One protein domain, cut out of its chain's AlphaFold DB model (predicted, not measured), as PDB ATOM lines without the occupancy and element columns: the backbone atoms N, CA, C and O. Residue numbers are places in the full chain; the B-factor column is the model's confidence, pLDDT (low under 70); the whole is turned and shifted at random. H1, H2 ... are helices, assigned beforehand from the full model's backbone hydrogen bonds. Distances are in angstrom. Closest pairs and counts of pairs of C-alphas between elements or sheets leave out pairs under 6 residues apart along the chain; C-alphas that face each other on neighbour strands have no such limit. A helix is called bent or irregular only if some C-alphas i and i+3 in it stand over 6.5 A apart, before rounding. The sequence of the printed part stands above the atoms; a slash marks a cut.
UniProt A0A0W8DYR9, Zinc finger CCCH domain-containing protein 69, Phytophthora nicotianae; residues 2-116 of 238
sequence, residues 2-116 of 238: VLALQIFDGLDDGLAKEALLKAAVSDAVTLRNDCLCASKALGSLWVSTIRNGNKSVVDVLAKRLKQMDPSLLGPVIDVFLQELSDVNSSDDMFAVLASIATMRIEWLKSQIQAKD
ATOM      1  N   VAL A   2     -34.572  26.570  -2.831       84.31
ATOM      2  CA  VAL A   2     -34.267  27.998  -3.127       84.31
ATOM      3  C   VAL A   2     -35.375  28.956  -2.674       84.31
ATOM      4  O   VAL A   2     -35.107  29.871  -1.908       84.31
ATOM      5  N   LEU A   3     -36.621  28.710  -3.091       85.00
ATOM      6  CA  LEU A   3     -37.767  29.552  -2.717       85.00
ATOM      7  C   LEU A   3     -38.003  29.576  -1.199       85.00
ATOM      8  O   LEU A   3     -38.299  30.623  -0.639       85.00
ATOM      9  N   ALA A   4     -37.829  28.435  -0.526       84.62
ATOM     10  CA  ALA A   4     -37.984  28.348   0.925       84.62
ATOM     11  C   ALA A   4     -36.937  29.200   1.662       84.62
ATOM     12  O   ALA A   4     -37.285  29.863   2.632       84.62
ATOM     13  N   LEU A   5     -35.692  29.237   1.172       83.81
ATOM     14  CA  LEU A   5     -34.630  30.081   1.735       83.81
ATOM     15  C   LEU A   5     -34.866  31.574   1.470       83.81
ATOM     16  O   LEU A   5     -34.692  32.383   2.369       83.81
ATOM     17  N   GLN A   6     -35.351  31.938   0.281       84.81
ATOM     18  CA  GLN A   6     -35.697  33.333  -0.021       84.81
ATOM     19  C   GLN A   6     -36.809  33.873   0.887       84.81
ATOM     20  O   GLN A   6     -36.776  35.035   1.279       84.81
ATOM     21  N   ILE A   7     -37.795  33.036   1.227       84.50
ATOM     22  CA  ILE A   7     -38.856  33.405   2.175       84.50
ATOM     23  C   ILE A   7     -38.308  33.417   3.610       84.50
ATOM     24  O   ILE A   7     -38.653  34.304   4.384       84.50
ATOM     25  N   PHE A   8     -37.439  32.462   3.959       85.00
ATOM     26  CA  PHE A   8     -36.793  32.374   5.271       85.00
ATOM     27  C   PHE A   8     -36.022  33.651   5.637       85.00
ATOM     28  O   PHE A   8     -36.150  34.123   6.766       85.00
ATOM     29  N   ASP A   9     -35.280  34.230   4.689       80.31
ATOM     30  CA  ASP A   9     -34.469  35.436   4.914       80.31
ATOM     31  C   ASP A   9     -35.313  36.674   5.269       80.31
ATOM     32  O   ASP A   9     -34.816  37.601   5.905       80.31
ATOM     33  N   GLY A  10     -36.593  36.692   4.880       83.25
ATOM     34  CA  GLY A  10     -37.519  37.798   5.139       83.25
ATOM     35  C   GLY A  10     -38.385  37.645   6.392       83.25
ATOM     36  O   GLY A  10     -39.228  38.505   6.633       83.25
ATOM     37  N   LEU A  11     -38.238  36.557   7.156       85.19
ATOM     38  CA  LEU A  11     -39.083  36.267   8.317       85.19
ATOM     39  C   LEU A  11     -38.393  36.561   9.651       85.19
ATOM     40  O   LEU A  11     -37.210  36.260   9.854       85.19
ATOM     41  N   ASP A  12     -39.196  37.055  10.592       85.69
ATOM     42  CA  ASP A  12     -38.828  37.159  12.001       85.69
ATOM     43  C   ASP A  12     -38.655  35.772  12.633       85.69
ATOM     44  O   ASP A  12     -39.210  34.763  12.177       85.69
ATOM     45  N   ASP A  13     -37.867  35.718  13.705       82.69
ATOM     46  CA  ASP A  13     -37.593  34.472  14.411       82.69
ATOM     47  C   ASP A  13     -38.870  33.891  15.032       82.69
ATOM     48  O   ASP A  13     -39.628  34.563  15.729       82.69
ATOM     49  N   GLY A  14     -39.119  32.608  14.766       85.44
ATOM     50  CA  GLY A  14     -40.311  31.916  15.240       85.44
ATOM     51  C   GLY A  14     -40.580  30.606  14.504       85.44
ATOM     52  O   GLY A  14     -39.817  30.176  13.635       85.44
ATOM     53  N   LEU A  15     -41.709  29.976  14.836       87.00
ATOM     54  CA  LEU A  15     -42.082  28.644  14.341       87.00
ATOM     55  C   LEU A  15     -42.163  28.564  12.810       87.00
ATOM     56  O   LEU A  15     -41.793  27.550  12.224       87.00
ATOM     57  N   ALA A  16     -42.623  29.632  12.152       87.12
ATOM     58  CA  ALA A  16     -42.718  29.683  10.694       87.12
ATOM     59  C   ALA A  16     -41.331  29.643  10.026       87.12
ATOM     60  O   ALA A  16     -41.122  28.892   9.073       87.12
ATOM     61  N   LYS A  17     -40.371  30.402  10.569       86.94
ATOM     62  CA  LYS A  17     -38.985  30.441  10.093       86.94
ATOM     63  C   LYS A  17     -38.291  29.091  10.295       86.94
ATOM     64  O   LYS A  17     -37.654  28.577   9.378       86.94
ATOM     65  N   GLU A  18     -38.498  28.456  11.448       87.12
ATOM     66  CA  GLU A  18     -37.971  27.112  11.720       87.12
ATOM     67  C   GLU A  18     -38.573  26.047  10.782       87.12
ATOM     68  O   GLU A  18     -37.852  25.195  10.254       87.12
ATOM     69  N   ALA A  19     -39.885  26.101  10.531       88.75
ATOM     70  CA  ALA A  19     -40.565  25.173   9.630       88.75
ATOM     71  C   ALA A  19     -40.064  25.296   8.182       88.75
ATOM     72  O   ALA A  19     -39.837  24.280   7.521       88.75
ATOM     73  N   LEU A  20     -39.834  26.522   7.699       90.25
ATOM     74  CA  LEU A  20     -39.280  26.764   6.364       90.25
ATOM     75  C   LEU A  20     -37.846  26.259   6.225       90.25
ATOM     76  O   LEU A  20     -37.514  25.661   5.201       90.25
ATOM     77  N   LEU A  21     -37.013  26.429   7.254       90.00
ATOM     78  CA  LEU A  21     -35.653  25.893   7.259       90.00
ATOM     79  C   LEU A  21     -35.651  24.360   7.204       90.00
ATOM     80  O   LEU A  21     -34.932  23.767   6.398       90.00
ATOM     81  N   LYS A  22     -36.506  23.709   8.005       90.31
ATOM     82  CA  LYS A  22     -36.699  22.250   7.966       90.31
ATOM     83  C   LYS A  22     -37.172  21.777   6.591       90.31
ATOM     84  O   LYS A  22     -36.639  20.796   6.077       90.31
ATOM     85  N   ALA A  23     -38.115  22.487   5.967       90.56
ATOM     86  CA  ALA A  23     -38.573  22.184   4.612       90.56
ATOM     87  C   ALA A  23     -37.444  22.347   3.577       90.56
ATOM     88  O   ALA A  23     -37.243  21.473   2.737       90.56
ATOM     89  N   ALA A  24     -36.647  23.417   3.675       92.19
ATOM     90  CA  ALA A  24     -35.515  23.646   2.783       92.19
ATOM     91  C   ALA A  24     -34.457  22.536   2.887       92.19
ATOM     92  O   ALA A  24     -33.962  22.079   1.855       92.19
ATOM     93  N   VAL A  25     -34.149  22.070   4.104       92.00
ATOM     94  CA  VAL A  25     -33.243  20.933   4.331       92.00
ATOM     95  C   VAL A  25     -33.847  19.623   3.836       92.00
ATOM     96  O   VAL A  25     -33.140  18.849   3.195       92.00
ATOM     97  N   SER A  26     -35.140  19.386   4.064       91.75
ATOM     98  CA  SER A  26     -35.841  18.208   3.538       91.75
ATOM     99  C   SER A  26     -35.753  18.144   2.011       91.75
ATOM    100  O   SER A  26     -35.409  17.107   1.450       91.75
ATOM    101  N   ASP A  27     -35.973  19.265   1.326       91.19
ATOM    102  CA  ASP A  27     -35.793  19.338  -0.123       91.19
ATOM    103  C   ASP A  27     -34.337  19.056  -0.506       91.19
ATOM    104  O   ASP A  27     -34.074  18.262  -1.408       91.19
ATOM    105  N   ALA A  28     -33.378  19.671   0.194       91.56
ATOM    106  CA  ALA A  28     -31.954  19.525  -0.091       91.56
ATOM    107  C   ALA A  28     -31.489  18.065  -0.029       91.56
ATOM    108  O   ALA A  28     -30.774  17.609  -0.922       91.56
ATOM    109  N   VAL A  29     -31.916  17.305   0.986       92.00
ATOM    110  CA  VAL A  29     -31.479  15.911   1.145       92.00
ATOM    111  C   VAL A  29     -32.028  14.980   0.066       92.00
ATOM    112  O   VAL A  29     -31.391  13.965  -0.223       92.00
ATOM    113  N   THR A  30     -33.150  15.339  -0.568       92.00
ATOM    114  CA  THR A  30     -33.737  14.579  -1.688       92.00
ATOM    115  C   THR A  30     -33.068  14.853  -3.035       92.00
ATOM    116  O   THR A  30     -33.256  14.086  -3.981       92.00
ATOM    117  N   LEU A  31     -32.261  15.914  -3.143       91.81
ATOM    118  CA  LEU A  31     -31.566  16.235  -4.382       91.81
ATOM    119  C   LEU A  31     -30.465  15.213  -4.689       91.81
ATOM    120  O   LEU A  31     -29.792  14.659  -3.810       91.81
ATOM    121  N   ARG A  32     -30.249  15.009  -5.990       91.31
ATOM    122  CA  ARG A  32     -29.099  14.269  -6.515       91.31
ATOM    123  C   ARG A  32     -27.805  15.004  -6.142       91.31
ATOM    124  O   ARG A  32     -27.795  16.233  -6.095       91.31
ATOM    125  N   ASN A  33     -26.728  14.261  -5.872       90.31
ATOM    126  CA  ASN A  33     -25.488  14.822  -5.312       90.31
ATOM    127  C   ASN A  33     -24.913  15.964  -6.165       90.31
ATOM    128  O   ASN A  33     -24.564  17.012  -5.635       90.31
ATOM    129  N   ASP A  34     -24.860  15.777  -7.485       86.88
ATOM    130  CA  ASP A  34     -24.374  16.780  -8.436       86.88
ATOM    131  C   ASP A  34     -25.233  18.054  -8.413       86.88
ATOM    132  O   ASP A  34     -24.703  19.161  -8.381       86.88
ATOM    133  N   CYS A  35     -26.558  17.905  -8.354       88.94
ATOM    134  CA  CYS A  35     -27.488  19.025  -8.249       88.94
ATOM    135  C   CYS A  35     -27.364  19.768  -6.913       88.94
ATOM    136  O   CYS A  35     -27.449  20.994  -6.899       88.94
ATOM    137  N   LEU A  36     -27.173  19.048  -5.801       89.81
ATOM    138  CA  LEU A  36     -27.014  19.670  -4.488       89.81
ATOM    139  C   LEU A  36     -25.717  20.482  -4.429       89.81
ATOM    140  O   LEU A  36     -25.768  21.666  -4.110       89.81
ATOM    141  N   CYS A  37     -24.580  19.876  -4.787       86.00
ATOM    142  CA  CYS A  37     -23.274  20.539  -4.734       86.00
ATOM    143  C   CYS A  37     -23.150  21.700  -5.732       86.00
ATOM    144  O   CYS A  37     -22.419  22.648  -5.471       86.00
ATOM    145  N   ALA A  38     -23.870  21.657  -6.857       85.44
ATOM    146  CA  ALA A  38     -23.917  22.762  -7.817       85.44
ATOM    147  C   ALA A  38     -24.907  23.877  -7.428       85.44
ATOM    148  O   ALA A  38     -24.946  24.928  -8.074       85.44
ATOM    149  N   SER A  39     -25.743  23.668  -6.406       88.06
ATOM    150  CA  SER A  39     -26.747  24.649  -6.009       88.06
ATOM    151  C   SER A  39     -26.108  25.847  -5.316       88.06
ATOM    152  O   SER A  39     -25.573  25.739  -4.216       88.06
ATOM    153  N   LYS A  40     -26.302  27.038  -5.891       85.12
ATOM    154  CA  LYS A  40     -25.885  28.314  -5.282       85.12
ATOM    155  C   LYS A  40     -26.533  28.580  -3.920       85.12
ATOM    156  O   LYS A  40     -25.976  29.309  -3.113       85.12
ATOM    157  N   ALA A  41     -27.693  27.980  -3.654       87.81
ATOM    158  CA  ALA A  41     -28.397  28.138  -2.384       87.81
ATOM    159  C   ALA A  41     -27.865  27.217  -1.270       87.81
ATOM    160  O   ALA A  41     -28.305  27.340  -0.130       87.81
ATOM    161  N   LEU A  42     -26.942  26.294  -1.572       87.19
ATOM    162  CA  LEU A  42     -26.375  25.395  -0.565       87.19
ATOM    163  C   LEU A  42     -25.594  26.164   0.507       87.19
ATOM    164  O   LEU A  42     -25.679  25.817   1.682       87.19
ATOM    165  N   GLY A  43     -24.881  27.224   0.115       84.12
ATOM    166  CA  GLY A  43     -24.157  28.062   1.065       84.12
ATOM    167  C   GLY A  43     -25.085  28.752   2.055       84.12
ATOM    168  O   GLY A  43     -24.948  28.578   3.263       84.12
ATOM    169  N   SER A  44     -26.110  29.430   1.535       85.88
ATOM    170  CA  SER A  44     -27.147  30.071   2.348       85.88
ATOM    171  C   SER A  44     -27.873  29.075   3.253       85.88
ATOM    172  O   SER A  44     -28.171  29.411   4.396       85.88
ATOM    173  N   LEU A  45     -28.116  27.842   2.783       89.06
ATOM    174  CA  LEU A  45     -28.698  26.784   3.608       89.06
ATOM    175  C   LEU A  45     -27.813  26.481   4.822       89.06
ATOM    176  O   LEU A  45     -28.318  26.490   5.937       89.06
ATOM    177  N   TRP A  46     -26.511  26.263   4.618       87.62
ATOM    178  CA  TRP A  46     -25.559  25.965   5.695       87.62
ATOM    179  C   TRP A  46     -25.401  27.108   6.694       87.62
ATOM    180  O   TRP A  46     -25.420  26.885   7.903       87.62
ATOM    181  N   VAL A  47     -25.281  28.338   6.200       84.94
ATOM    182  CA  VAL A  47     -25.207  29.526   7.059       84.94
ATOM    183  C   VAL A  47     -26.473  29.646   7.905       84.94
ATOM    184  O   VAL A  47     -26.397  29.857   9.115       84.94
ATOM    185  N   SER A  48     -27.639  29.450   7.290       86.19
ATOM    186  CA  SER A  48     -28.930  29.538   7.976       86.19
ATOM    187  C   SER A  48     -29.115  28.435   9.017       86.19
ATOM    188  O   SER A  48     -29.595  28.714  10.114       86.19
ATOM    189  N   THR A  49     -28.718  27.193   8.717       86.94
ATOM    190  CA  THR A  49     -28.843  26.073   9.663       86.94
ATOM    191  C   THR A  49     -27.930  26.223  10.869       86.94
ATOM    192  O   THR A  49     -28.380  25.982  11.988       86.94
ATOM    193  N   ILE A  50     -26.691  26.674  10.667       82.56
ATOM    194  CA  ILE A  50     -25.737  26.906  11.757       82.56
ATOM    195  C   ILE A  50     -26.198  28.071  12.634       82.56
ATOM    196  O   ILE A  50     -26.277  27.922  13.850       82.56
ATOM    197  N   ARG A  51     -26.582  29.208  12.036       81.25
ATOM    198  CA  ARG A  51     -27.044  30.389  12.790       81.25
ATOM    199  C   ARG A  51     -28.331  30.143  13.569       81.25
ATOM    200  O   ARG A  51     -28.522  30.730  14.627       81.25
ATOM    201  N   ASN A  52     -29.206  29.273  13.069       79.75
ATOM    202  CA  ASN A  52     -30.419  28.882  13.784       79.75
ATOM    203  C   ASN A  52     -30.125  28.008  15.023       79.75
ATOM    204  O   ASN A  52     -31.006  27.833  15.860       79.75
ATOM    205  N   GLY A  53     -28.917  27.441  15.152       74.31
ATOM    206  CA  GLY A  53     -28.508  26.621  16.299       74.31
ATOM    207  C   GLY A  53     -29.203  25.257  16.387       74.31
ATOM    208  O   GLY A  53     -29.028  24.526  17.367       74.31
ATOM    209  N   ASN A  54     -29.995  24.874  15.380       79.50
ATOM    210  CA  ASN A  54     -30.728  23.616  15.385       79.50
ATOM    211  C   ASN A  54     -29.828  22.446  14.968       79.50
ATOM    212  O   ASN A  54     -29.757  22.071  13.793       79.50
ATOM    213  N   LYS A  55     -29.184  21.831  15.965       83.25
ATOM    214  CA  LYS A  55     -28.262  20.695  15.788       83.25
ATOM    215  C   LYS A  55     -28.855  19.565  14.947       83.25
ATOM    216  O   LYS A  55     -28.202  19.078  14.036       83.25
ATOM    217  N   SER A  56     -30.124  19.213  15.171       85.19
ATOM    218  CA  SER A  56     -30.768  18.112  14.441       85.19
ATOM    219  C   SER A  56     -30.836  18.355  12.927       85.19
ATOM    220  O   SER A  56     -30.661  17.433  12.133       85.19
ATOM    221  N   VAL A  57     -31.054  19.607  12.519       86.69
ATOM    222  CA  VAL A  57     -31.140  20.004  11.110       86.69
ATOM    223  C   VAL A  57     -29.749  20.026  10.474       86.69
ATOM    224  O   VAL A  57     -29.576  19.559   9.345       86.69
ATOM    225  N   VAL A  58     -28.750  20.506  11.217       87.88
ATOM    226  CA  VAL A  58     -27.340  20.475  10.808       87.88
ATOM    227  C   VAL A  58     -26.855  19.034  10.627       87.88
ATOM    228  O   VAL A  58     -26.274  18.717   9.590       87.88
ATOM    229  N   ASP A  59     -27.160  18.139  11.565       89.75
ATOM    230  CA  ASP A  59     -26.749  16.733  11.520       89.75
ATOM    231  C   ASP A  59     -27.325  15.993  10.310       89.75
ATOM    232  O   ASP A  59     -26.630  15.202   9.668       89.75
ATOM    233  N   VAL A  60     -28.584  16.266   9.951       91.88
ATOM    234  CA  VAL A  60     -29.230  15.688   8.764       91.88
ATOM    235  C   VAL A  60     -28.495  16.101   7.487       91.88
ATOM    236  O   VAL A  60     -28.184  15.248   6.647       91.88
ATOM    237  N   LEU A  61     -28.176  17.389   7.348       90.06
ATOM    238  CA  LEU A  61     -27.461  17.900   6.181       90.06
ATOM    239  C   LEU A  61     -26.013  17.389   6.141       90.06
ATOM    240  O   LEU A  61     -25.535  16.956   5.090       90.06
ATOM    241  N   ALA A  62     -25.336  17.349   7.291       91.94
ATOM    242  CA  ALA A  62     -23.980  16.832   7.405       91.94
ATOM    243  C   ALA A  62     -23.905  15.346   7.045       91.94
ATOM    244  O   ALA A  62     -23.049  14.933   6.262       91.94
ATOM    245  N   LYS A  63     -24.840  14.538   7.560       93.00
ATOM    246  CA  LYS A  63     -24.954  13.114   7.228       93.00
ATOM    247  C   LYS A  63     -25.120  12.910   5.727       93.00
ATOM    248  O   LYS A  63     -24.494  12.011   5.169       93.00
ATOM    249  N   ARG A  64     -25.922  13.751   5.065       91.31
ATOM    250  CA  ARG A  64     -26.119  13.669   3.614       91.31
ATOM    251  C   ARG A  64     -24.819  13.910   2.846       91.31
ATOM    252  O   ARG A  64     -24.542  13.157   1.917       91.31
ATOM    253  N   LEU A  65     -24.029  14.911   3.237       91.19
ATOM    254  CA  LEU A  65     -22.739  15.208   2.602       91.19
ATOM    255  C   LEU A  65     -21.685  14.131   2.859       91.19
ATOM    256  O   LEU A  65     -20.959  13.762   1.941       91.19
ATOM    257  N   LYS A  66     -21.648  13.564   4.069       91.88
ATOM    258  CA  LYS A  66     -20.740  12.457   4.411       91.88
ATOM    259  C   LYS A  66     -20.987  11.183   3.599       91.88
ATOM    260  O   LYS A  66     -20.133  10.312   3.540       91.88
ATOM    261  N   GLN A  67     -22.156  11.051   2.979       91.50
ATOM    262  CA  GLN A  67     -22.484   9.930   2.092       91.50
ATOM    263  C   GLN A  67     -22.135  10.207   0.621       91.50
ATOM    264  O   GLN A  67     -22.381   9.357  -0.234       91.50
ATOM    265  N   MET A  68     -21.624  11.397   0.298       90.94
ATOM    266  CA  MET A  68     -21.258  11.763  -1.068       90.94
ATOM    267  C   MET A  68     -19.833  11.341  -1.407       90.94
ATOM    268  O   MET A  68     -18.989  11.156  -0.535       90.94
ATOM    269  N   ASP A  69     -19.566  11.244  -2.709       92.12
ATOM    270  CA  ASP A  69     -18.202  11.148  -3.211       92.12
ATOM    271  C   ASP A  69     -17.427  12.423  -2.814       92.12
ATOM    272  O   ASP A  69     -17.864  13.527  -3.170       92.12
ATOM    273  N   PRO A  70     -16.286  12.307  -2.106       94.00
ATOM    274  CA  PRO A  70     -15.500  13.461  -1.682       94.00
ATOM    275  C   PRO A  70     -15.032  14.369  -2.829       94.00
ATOM    276  O   PRO A  70     -14.769  15.553  -2.603       94.00
ATOM    277  N   SER A  71     -14.959  13.862  -4.066       92.69
ATOM    278  CA  SER A  71     -14.649  14.662  -5.257       92.69
ATOM    279  C   SER A  71     -15.673  15.774  -5.515       92.69
ATOM    280  O   SER A  71     -15.300  16.829  -6.026       92.69
ATOM    281  N   LEU A  72     -16.931  15.578  -5.098       92.38
ATOM    282  CA  LEU A  72     -18.037  16.524  -5.281       92.38
ATOM    283  C   LEU A  72     -18.125  17.585  -4.177       92.38
ATOM    284  O   LEU A  72     -18.913  18.520  -4.303       92.38
ATOM    285  N   LEU A  73     -17.358  17.448  -3.092       92.25
ATOM    286  CA  LEU A  73     -17.474  18.327  -1.925       92.25
ATOM    287  C   LEU A  73     -16.784  19.687  -2.096       92.25
ATOM    288  O   LEU A  73     -17.018  20.563  -1.272       92.25
ATOM    289  N   GLY A  74     -15.990  19.892  -3.155       91.06
ATOM    290  CA  GLY A  74     -15.242  21.140  -3.391       91.06
ATOM    291  C   GLY A  74     -16.077  22.421  -3.202       91.06
ATOM    292  O   GLY A  74     -15.741  23.219  -2.334       91.06
ATOM    293  N   PRO A  75     -17.228  22.581  -3.887       88.75
ATOM    294  CA  PRO A  75     -18.073  23.768  -3.721       88.75
ATOM    295  C   PRO A  75     -18.605  23.973  -2.295       88.75
ATOM    296  O   PRO A  75     -18.820  25.101  -1.863       88.75
ATOM    297  N   VAL A  76     -18.836  22.888  -1.550       88.19
ATOM    298  CA  VAL A  76     -19.283  22.973  -0.152       88.19
ATOM    299  C   VAL A  76     -18.147  23.456   0.741       88.19
ATOM    300  O   VAL A  76     -18.351  24.272   1.635       88.19
ATOM    301  N   ILE A  77     -16.940  22.959   0.492       91.38
ATOM    302  CA  ILE A  77     -15.747  23.372   1.220       91.38
ATOM    303  C   ILE A  77     -15.462  24.855   0.994       91.38
ATOM    304  O   ILE A  77     -15.161  25.549   1.961       91.38
ATOM    305  N   ASP A  78     -15.644  25.359  -0.225       89.06
ATOM    306  CA  ASP A  78     -15.504  26.789  -0.512       89.06
ATOM    307  C   ASP A  78     -16.469  27.632   0.332       89.06
ATOM    308  O   ASP A  78     -16.051  28.615   0.944       89.06
ATOM    309  N   VAL A  79     -17.734  27.207   0.453       86.31
ATOM    310  CA  VAL A  79     -18.706  27.847   1.356       86.31
ATOM    311  C   VAL A  79     -18.198  27.832   2.791       86.31
ATOM    312  O   VAL A  79     -18.258  28.855   3.469       86.31
ATOM    313  N   PHE A  80     -17.709  26.689   3.281       87.31
ATOM    314  CA  PHE A  80     -17.218  26.601   4.654       87.31
ATOM    315  C   PHE A  80     -16.070  27.583   4.866       87.31
ATOM    316  O   PHE A  80     -16.085  28.335   5.840       87.31
ATOM    317  N   LEU A  81     -15.122  27.617   3.926       87.88
ATOM    318  CA  LEU A  81     -13.960  28.494   3.949       87.88
ATOM    319  C   LEU A  81     -14.331  29.983   3.920       87.88
ATOM    320  O   LEU A  81     -13.725  30.743   4.670       87.88
ATOM    321  N   GLN A  82     -15.333  30.379   3.131       86.62
ATOM    322  CA  GLN A  82     -15.707  31.782   2.915       86.62
ATOM    323  C   GLN A  82     -16.737  32.316   3.918       86.62
ATOM    324  O   GLN A  82     -16.533  33.375   4.500       86.62
ATOM    325  N   GLU A  83     -17.836  31.594   4.121       81.69
ATOM    326  CA  GLU A  83     -19.033  32.118   4.798       81.69
ATOM    327  C   GLU A  83     -19.101  31.758   6.284       81.69
ATOM    328  O   GLU A  83     -19.901  32.318   7.027       81.69
ATOM    329  N   LEU A  84     -18.294  30.785   6.715       80.75
ATOM    330  CA  LEU A  84     -18.331  30.241   8.076       80.75
ATOM    331  C   LEU A  84     -16.992  30.398   8.805       80.75
ATOM    332  O   LEU A  84     -16.743  29.697   9.785       80.75
ATOM    333  N   SER A  85     -16.081  31.235   8.293       80.38
ATOM    334  CA  SER A  85     -14.717  31.415   8.830       80.38
ATOM    335  C   SER A  85     -14.649  31.928  10.259       80.38
ATOM    336  O   SER A  85     -13.624  31.770  10.913       80.38
ATOM    337  N   ASP A  86     -15.729  32.532  10.729       80.56
ATOM    338  CA  ASP A  86     -15.918  33.072  12.067       80.56
ATOM    339  C   ASP A  86     -16.406  32.033  13.092       80.56
ATOM    340  O   ASP A  86     -16.362  32.304  14.293       80.56
ATOM    341  N   VAL A  87     -16.838  30.841  12.656       81.44
ATOM    342  CA  VAL A  87     -17.276  29.774  13.566       81.44
ATOM    343  C   VAL A  87     -16.099  29.315  14.432       81.44
ATOM    344  O   VAL A  87     -15.076  28.851  13.925       81.44
ATOM    345  N   ASN A  88     -16.261  29.432  15.751       77.44
ATOM    346  CA  ASN A  88     -15.220  29.136  16.732       77.44
ATOM    347  C   ASN A  88     -14.894  27.634  16.773       77.44
ATOM    348  O   ASN A  88     -15.792  26.798  16.724       77.44
ATOM    349  N   SER A  89     -13.616  27.285  16.934       75.94
ATOM    350  CA  SER A  89     -13.148  25.896  16.973       75.94
ATOM    351  C   SER A  89     -13.691  25.085  18.152       75.94
ATOM    352  O   SER A  89     -13.727  23.861  18.075       75.94
ATOM    353  N   SER A  90     -14.134  25.747  19.224       72.19
ATOM    354  CA  SER A  90     -14.778  25.106  20.376       72.19
ATOM    355  C   SER A  90     -16.279  24.845  20.194       72.19
ATOM    356  O   SER A  90     -16.917  24.359  21.124       72.19
ATOM    357  N   ASP A  91     -16.869  25.237  19.062       81.06
ATOM    358  CA  ASP A  91     -18.289  25.029  18.776       81.06
ATOM    359  C   ASP A  91     -18.534  23.599  18.267       81.06
ATOM    360  O   ASP A  91     -17.822  23.105  17.390       81.06
ATOM    361  N   ASP A  92     -19.586  22.937  18.751       81.69
ATOM    362  CA  ASP A  92     -20.010  21.627  18.242       81.69
ATOM    363  C   ASP A  92     -20.263  21.660  16.720       81.69
ATOM    364  O   ASP A  92     -20.029  20.679  16.011       81.69
ATOM    365  N   MET A  93     -20.706  22.804  16.187       82.44
ATOM    366  CA  MET A  93     -20.892  23.014  14.750       82.44
ATOM    367  C   MET A  93     -19.561  22.990  13.997       82.44
ATOM    368  O   MET A  93     -19.497  22.467  12.883       82.44
ATOM    369  N   PHE A  94     -18.480  23.481  14.608       86.38
ATOM    370  CA  PHE A  94     -17.147  23.384  14.024       86.38
ATOM    371  C   PHE A  94     -16.711  21.928  13.880       86.38
ATOM    372  O   PHE A  94     -16.183  21.561  12.832       86.38
ATOM    373  N   ALA A  95     -17.000  21.075  14.868       88.56
ATOM    374  CA  ALA A  95     -16.711  19.644  14.779       88.56
ATOM    375  C   ALA A  95     -17.460  18.976  13.606       88.56
ATOM    376  O   ALA A  95     -16.898  18.138  12.890       88.56
ATOM    377  N   VAL A  96     -18.705  19.390  13.336       89.94
ATOM    378  CA  VAL A  96     -19.464  18.921  12.166       89.94
ATOM    379  C   VAL A  96     -18.784  19.339  10.860       89.94
ATOM    380  O   VAL A  96     -18.549  18.482  10.002       89.94
ATOM    381  N   LEU A  97     -18.410  20.613  10.715       89.94
ATOM    382  CA  LEU A  97     -17.701  21.116   9.529       89.94
ATOM    383  C   LEU A  97     -16.350  20.412   9.337       89.94
ATOM    384  O   LEU A  97     -16.053  19.938   8.238       89.94
ATOM    385  N   ALA A  98     -15.579  20.270  10.417       91.19
ATOM    386  CA  ALA A  98     -14.291  19.588  10.430       91.19
ATOM    387  C   ALA A  98     -14.423  18.142   9.943       91.19
ATOM    388  O   ALA A  98     -13.644  17.701   9.107       91.19
ATOM    389  N   SER A  99     -15.459  17.418  10.373       92.62
ATOM    390  CA  SER A  99     -15.658  16.030   9.947       92.62
ATOM    391  C   SER A  99     -15.939  15.871   8.442       92.62
ATOM    392  O   SER A  99     -15.549  14.867   7.852       92.62
ATOM    393  N   ILE A 100     -16.577  16.857   7.799       93.12
ATOM    394  CA  ILE A 100     -16.764  16.880   6.337       93.12
ATOM    395  C   ILE A 100     -15.448  17.272   5.652       93.12
ATOM    396  O   ILE A 100     -15.055  16.656   4.659       93.12
ATOM    397  N   ALA A 101     -14.742  18.263   6.206       93.62
ATOM    398  CA  ALA A 101     -13.435  18.684   5.719       93.62
ATOM    399  C   ALA A 101     -12.417  17.533   5.740       93.62
ATOM    400  O   ALA A 101     -11.690  17.365   4.765       93.62
ATOM    401  N   THR A 102     -12.411  16.685   6.773       94.56
ATOM    402  CA  THR A 102     -11.529  15.509   6.869       94.56
ATOM    403  C   THR A 102     -11.696  14.565   5.681       94.56
ATOM    404  O   THR A 102     -10.702  14.174   5.072       94.56
ATOM    405  N   MET A 103     -12.935  14.269   5.270       94.62
ATOM    406  CA  MET A 103     -13.188  13.423   4.095       94.62
ATOM    407  C   MET A 103     -12.587  14.025   2.821       94.62
ATOM    408  O   MET A 103     -12.004  13.317   1.996       94.62
ATOM    409  N   ARG A 104     -12.701  15.349   2.660       95.69
ATOM    410  CA  ARG A 104     -12.089  16.055   1.533       95.69
ATOM    411  C   ARG A 104     -10.563  16.044   1.626       95.69
ATOM    412  O   ARG A 104      -9.915  15.777   0.619       95.69
ATOM    413  N   ILE A 105      -9.990  16.282   2.805       95.31
ATOM    414  CA  ILE A 105      -8.541  16.253   3.060       95.31
ATOM    415  C   ILE A 105      -7.946  14.900   2.659       95.31
ATOM    416  O   ILE A 105      -6.938  14.856   1.953       95.31
ATOM    417  N   GLU A 106      -8.556  13.794   3.087       95.44
ATOM    418  CA  GLU A 106      -8.100  12.440   2.751       95.44
ATOM    419  C   GLU A 106      -8.139  12.192   1.242       95.44
ATOM    420  O   GLU A 106      -7.159  11.726   0.650       95.44
ATOM    421  N   TRP A 107      -9.237  12.585   0.594       96.44
ATOM    422  CA  TRP A 107      -9.359  12.488  -0.854       96.44
ATOM    423  C   TRP A 107      -8.298  13.330  -1.577       96.44
ATOM    424  O   TRP A 107      -7.615  12.804  -2.456       96.44
ATOM    425  N   LEU A 108      -8.076  14.585  -1.174       96.31
ATOM    426  CA  LEU A 108      -7.052  15.465  -1.751       96.31
ATOM    427  C   LEU A 108      -5.649  14.870  -1.616       96.31
ATOM    428  O   LEU A 108      -4.908  14.830  -2.599       96.31
ATOM    429  N   LYS A 109      -5.297  14.347  -0.434       95.56
ATOM    430  CA  LYS A 109      -4.018  13.653  -0.208       95.56
ATOM    431  C   LYS A 109      -3.849  12.484  -1.179       95.56
ATOM    432  O   LYS A 109      -2.794  12.371  -1.802       95.56
ATOM    433  N   SER A 110      -4.893  11.670  -1.369       94.81
ATOM    434  CA  SER A 110      -4.860  10.546  -2.316       94.81
ATOM    435  C   SER A 110      -4.650  11.005  -3.768       94.81
ATOM    436  O   SER A 110      -3.838  10.425  -4.492       94.81
ATOM    437  N   GLN A 111      -5.321  12.085  -4.188       93.75
ATOM    438  CA  GLN A 111      -5.203  12.621  -5.546       93.75
ATOM    439  C   GLN A 111      -3.825  13.229  -5.799       93.75
ATOM    440  O   GLN A 111      -3.244  13.006  -6.863       93.75
ATOM    441  N   ILE A 112      -3.286  13.966  -4.825       93.62
ATOM    442  CA  ILE A 112      -1.940  14.534  -4.892       93.62
ATOM    443  C   ILE A 112      -0.919  13.402  -4.970       93.62
ATOM    444  O   ILE A 112      -0.147  13.370  -5.916       93.62
ATOM    445  N   GLN A 113      -0.954  12.418  -4.067       92.12
ATOM    446  CA  GLN A 113      -0.003  11.299  -4.084       92.12
ATOM    447  C   GLN A 113      -0.022  10.525  -5.413       92.12
ATOM    448  O   GLN A 113       1.021  10.106  -5.919       92.12
ATOM    449  N   ALA A 114      -1.203  10.336  -6.006       88.31
ATOM    450  CA  ALA A 114      -1.335   9.629  -7.273       88.31
ATOM    451  C   ALA A 114      -0.736  10.403  -8.464       88.31
ATOM    452  O   ALA A 114      -0.209   9.775  -9.391       88.31
ATOM    453  N   LYS A 115      -0.823  11.741  -8.447       87.00
ATOM    454  CA  LYS A 115      -0.548  12.619  -9.600       87.00
ATOM    455  C   LYS A 115       0.724  13.467  -9.477       87.00
ATOM    456  O   LYS A 115       1.251  13.905 -10.498       87.00
ATOM    457  N   ASP A 116       1.229  13.687  -8.267       89.19
ATOM    458  CA  ASP A 116       2.439  14.461  -7.959       89.19
ATOM    459  C   ASP A 116       3.692  13.626  -8.231       89.19
ATOM    460  O   ASP A 116       4.450  13.238  -7.343       89.19
TER     461      ASP A 116
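This is residues 2 to 116 of the 238 residues of the protein "Zinc finger CCCH domain-containing protein 69" of Phytophthora nicotianae (UniProt A0A0W8DYR9). Three helices, H2, H5 and H7, run the same way as a staggered row, and H1, H4 and H6 pack over one side of it, H4 in the middle. The far part of H7, residues 108 to 115, sticks out beyond the rest. The printed part has 115 residues with seven named helices, H1 to H7 in order, and no named strand: all helix. It is compact, with a radius of gyration of the C-alphas of 14.6 A, yet elongated, spanning 51 by 32 by 21 A.

Begin at H1, residues 2 to 8, a helical hairpin with H2, residues 15 to 30; they touch at Ala 4 and Ala 24, their closest C-alphas, 5.6 A apart, with residues 17 to 24 of H2 alone. Next find H3, residues 33 to 37, and the hub H4, residues 41 to 51, which touches H1, H2, H5 and H6. H5, residues 55 to 66, is touched by H2 with residues 22 to 29 of H2 alone, the same way at a shallow tilt of 14 degrees; the closest C-alphas, of Val 29 and Arg 64, are 6.3 A apart. H6, residues 70 to 83, touches H4 at a steep tilt of 58 degrees, the closest C-alphas, of Gly 43 and Val 79, being 5.5 A apart. Pro 75 of H6 and Cys 37 of H3 are the closest C-alphas of those two touching helices, 6.2 A apart, with residues 72 to 76 of H6 alone. H7, residues 92 to 115, touches H5 through its residues 93 to 103 alone, the same way at 9 degrees, a shallow tilt; the closest C-alphas, of Lys 66 and Ile 100, are 6.3 A apart. H1 and H7 are apart. Each O i to N i+4 pair is within hydrogen-bond range in H1, H3, H4 and H5, against 11 of 12 in H2, 7 of 10 in H6 and 19 of 20 in H7.

Find C-alpha 2 at (-34.267, 27.998, -3.127), where H1 begins. H2 measures 22.9 A from first to last C-alpha. H6, 20.1 A, is irregular: C-alphas 72 and 75 are 7.4 A apart. H7, 35.1 A, runs from C-alpha 92 at (-20.010, 21.627, 18.242) to C-alpha 115 at (-0.548, 12.619, -9.600).

The C-alphas of Leu 15 and Asp 116, the two farthest apart, are 51.8 A apart. The printed part has no cut, no link is long, and no printed residue is under 70 in pLDDT.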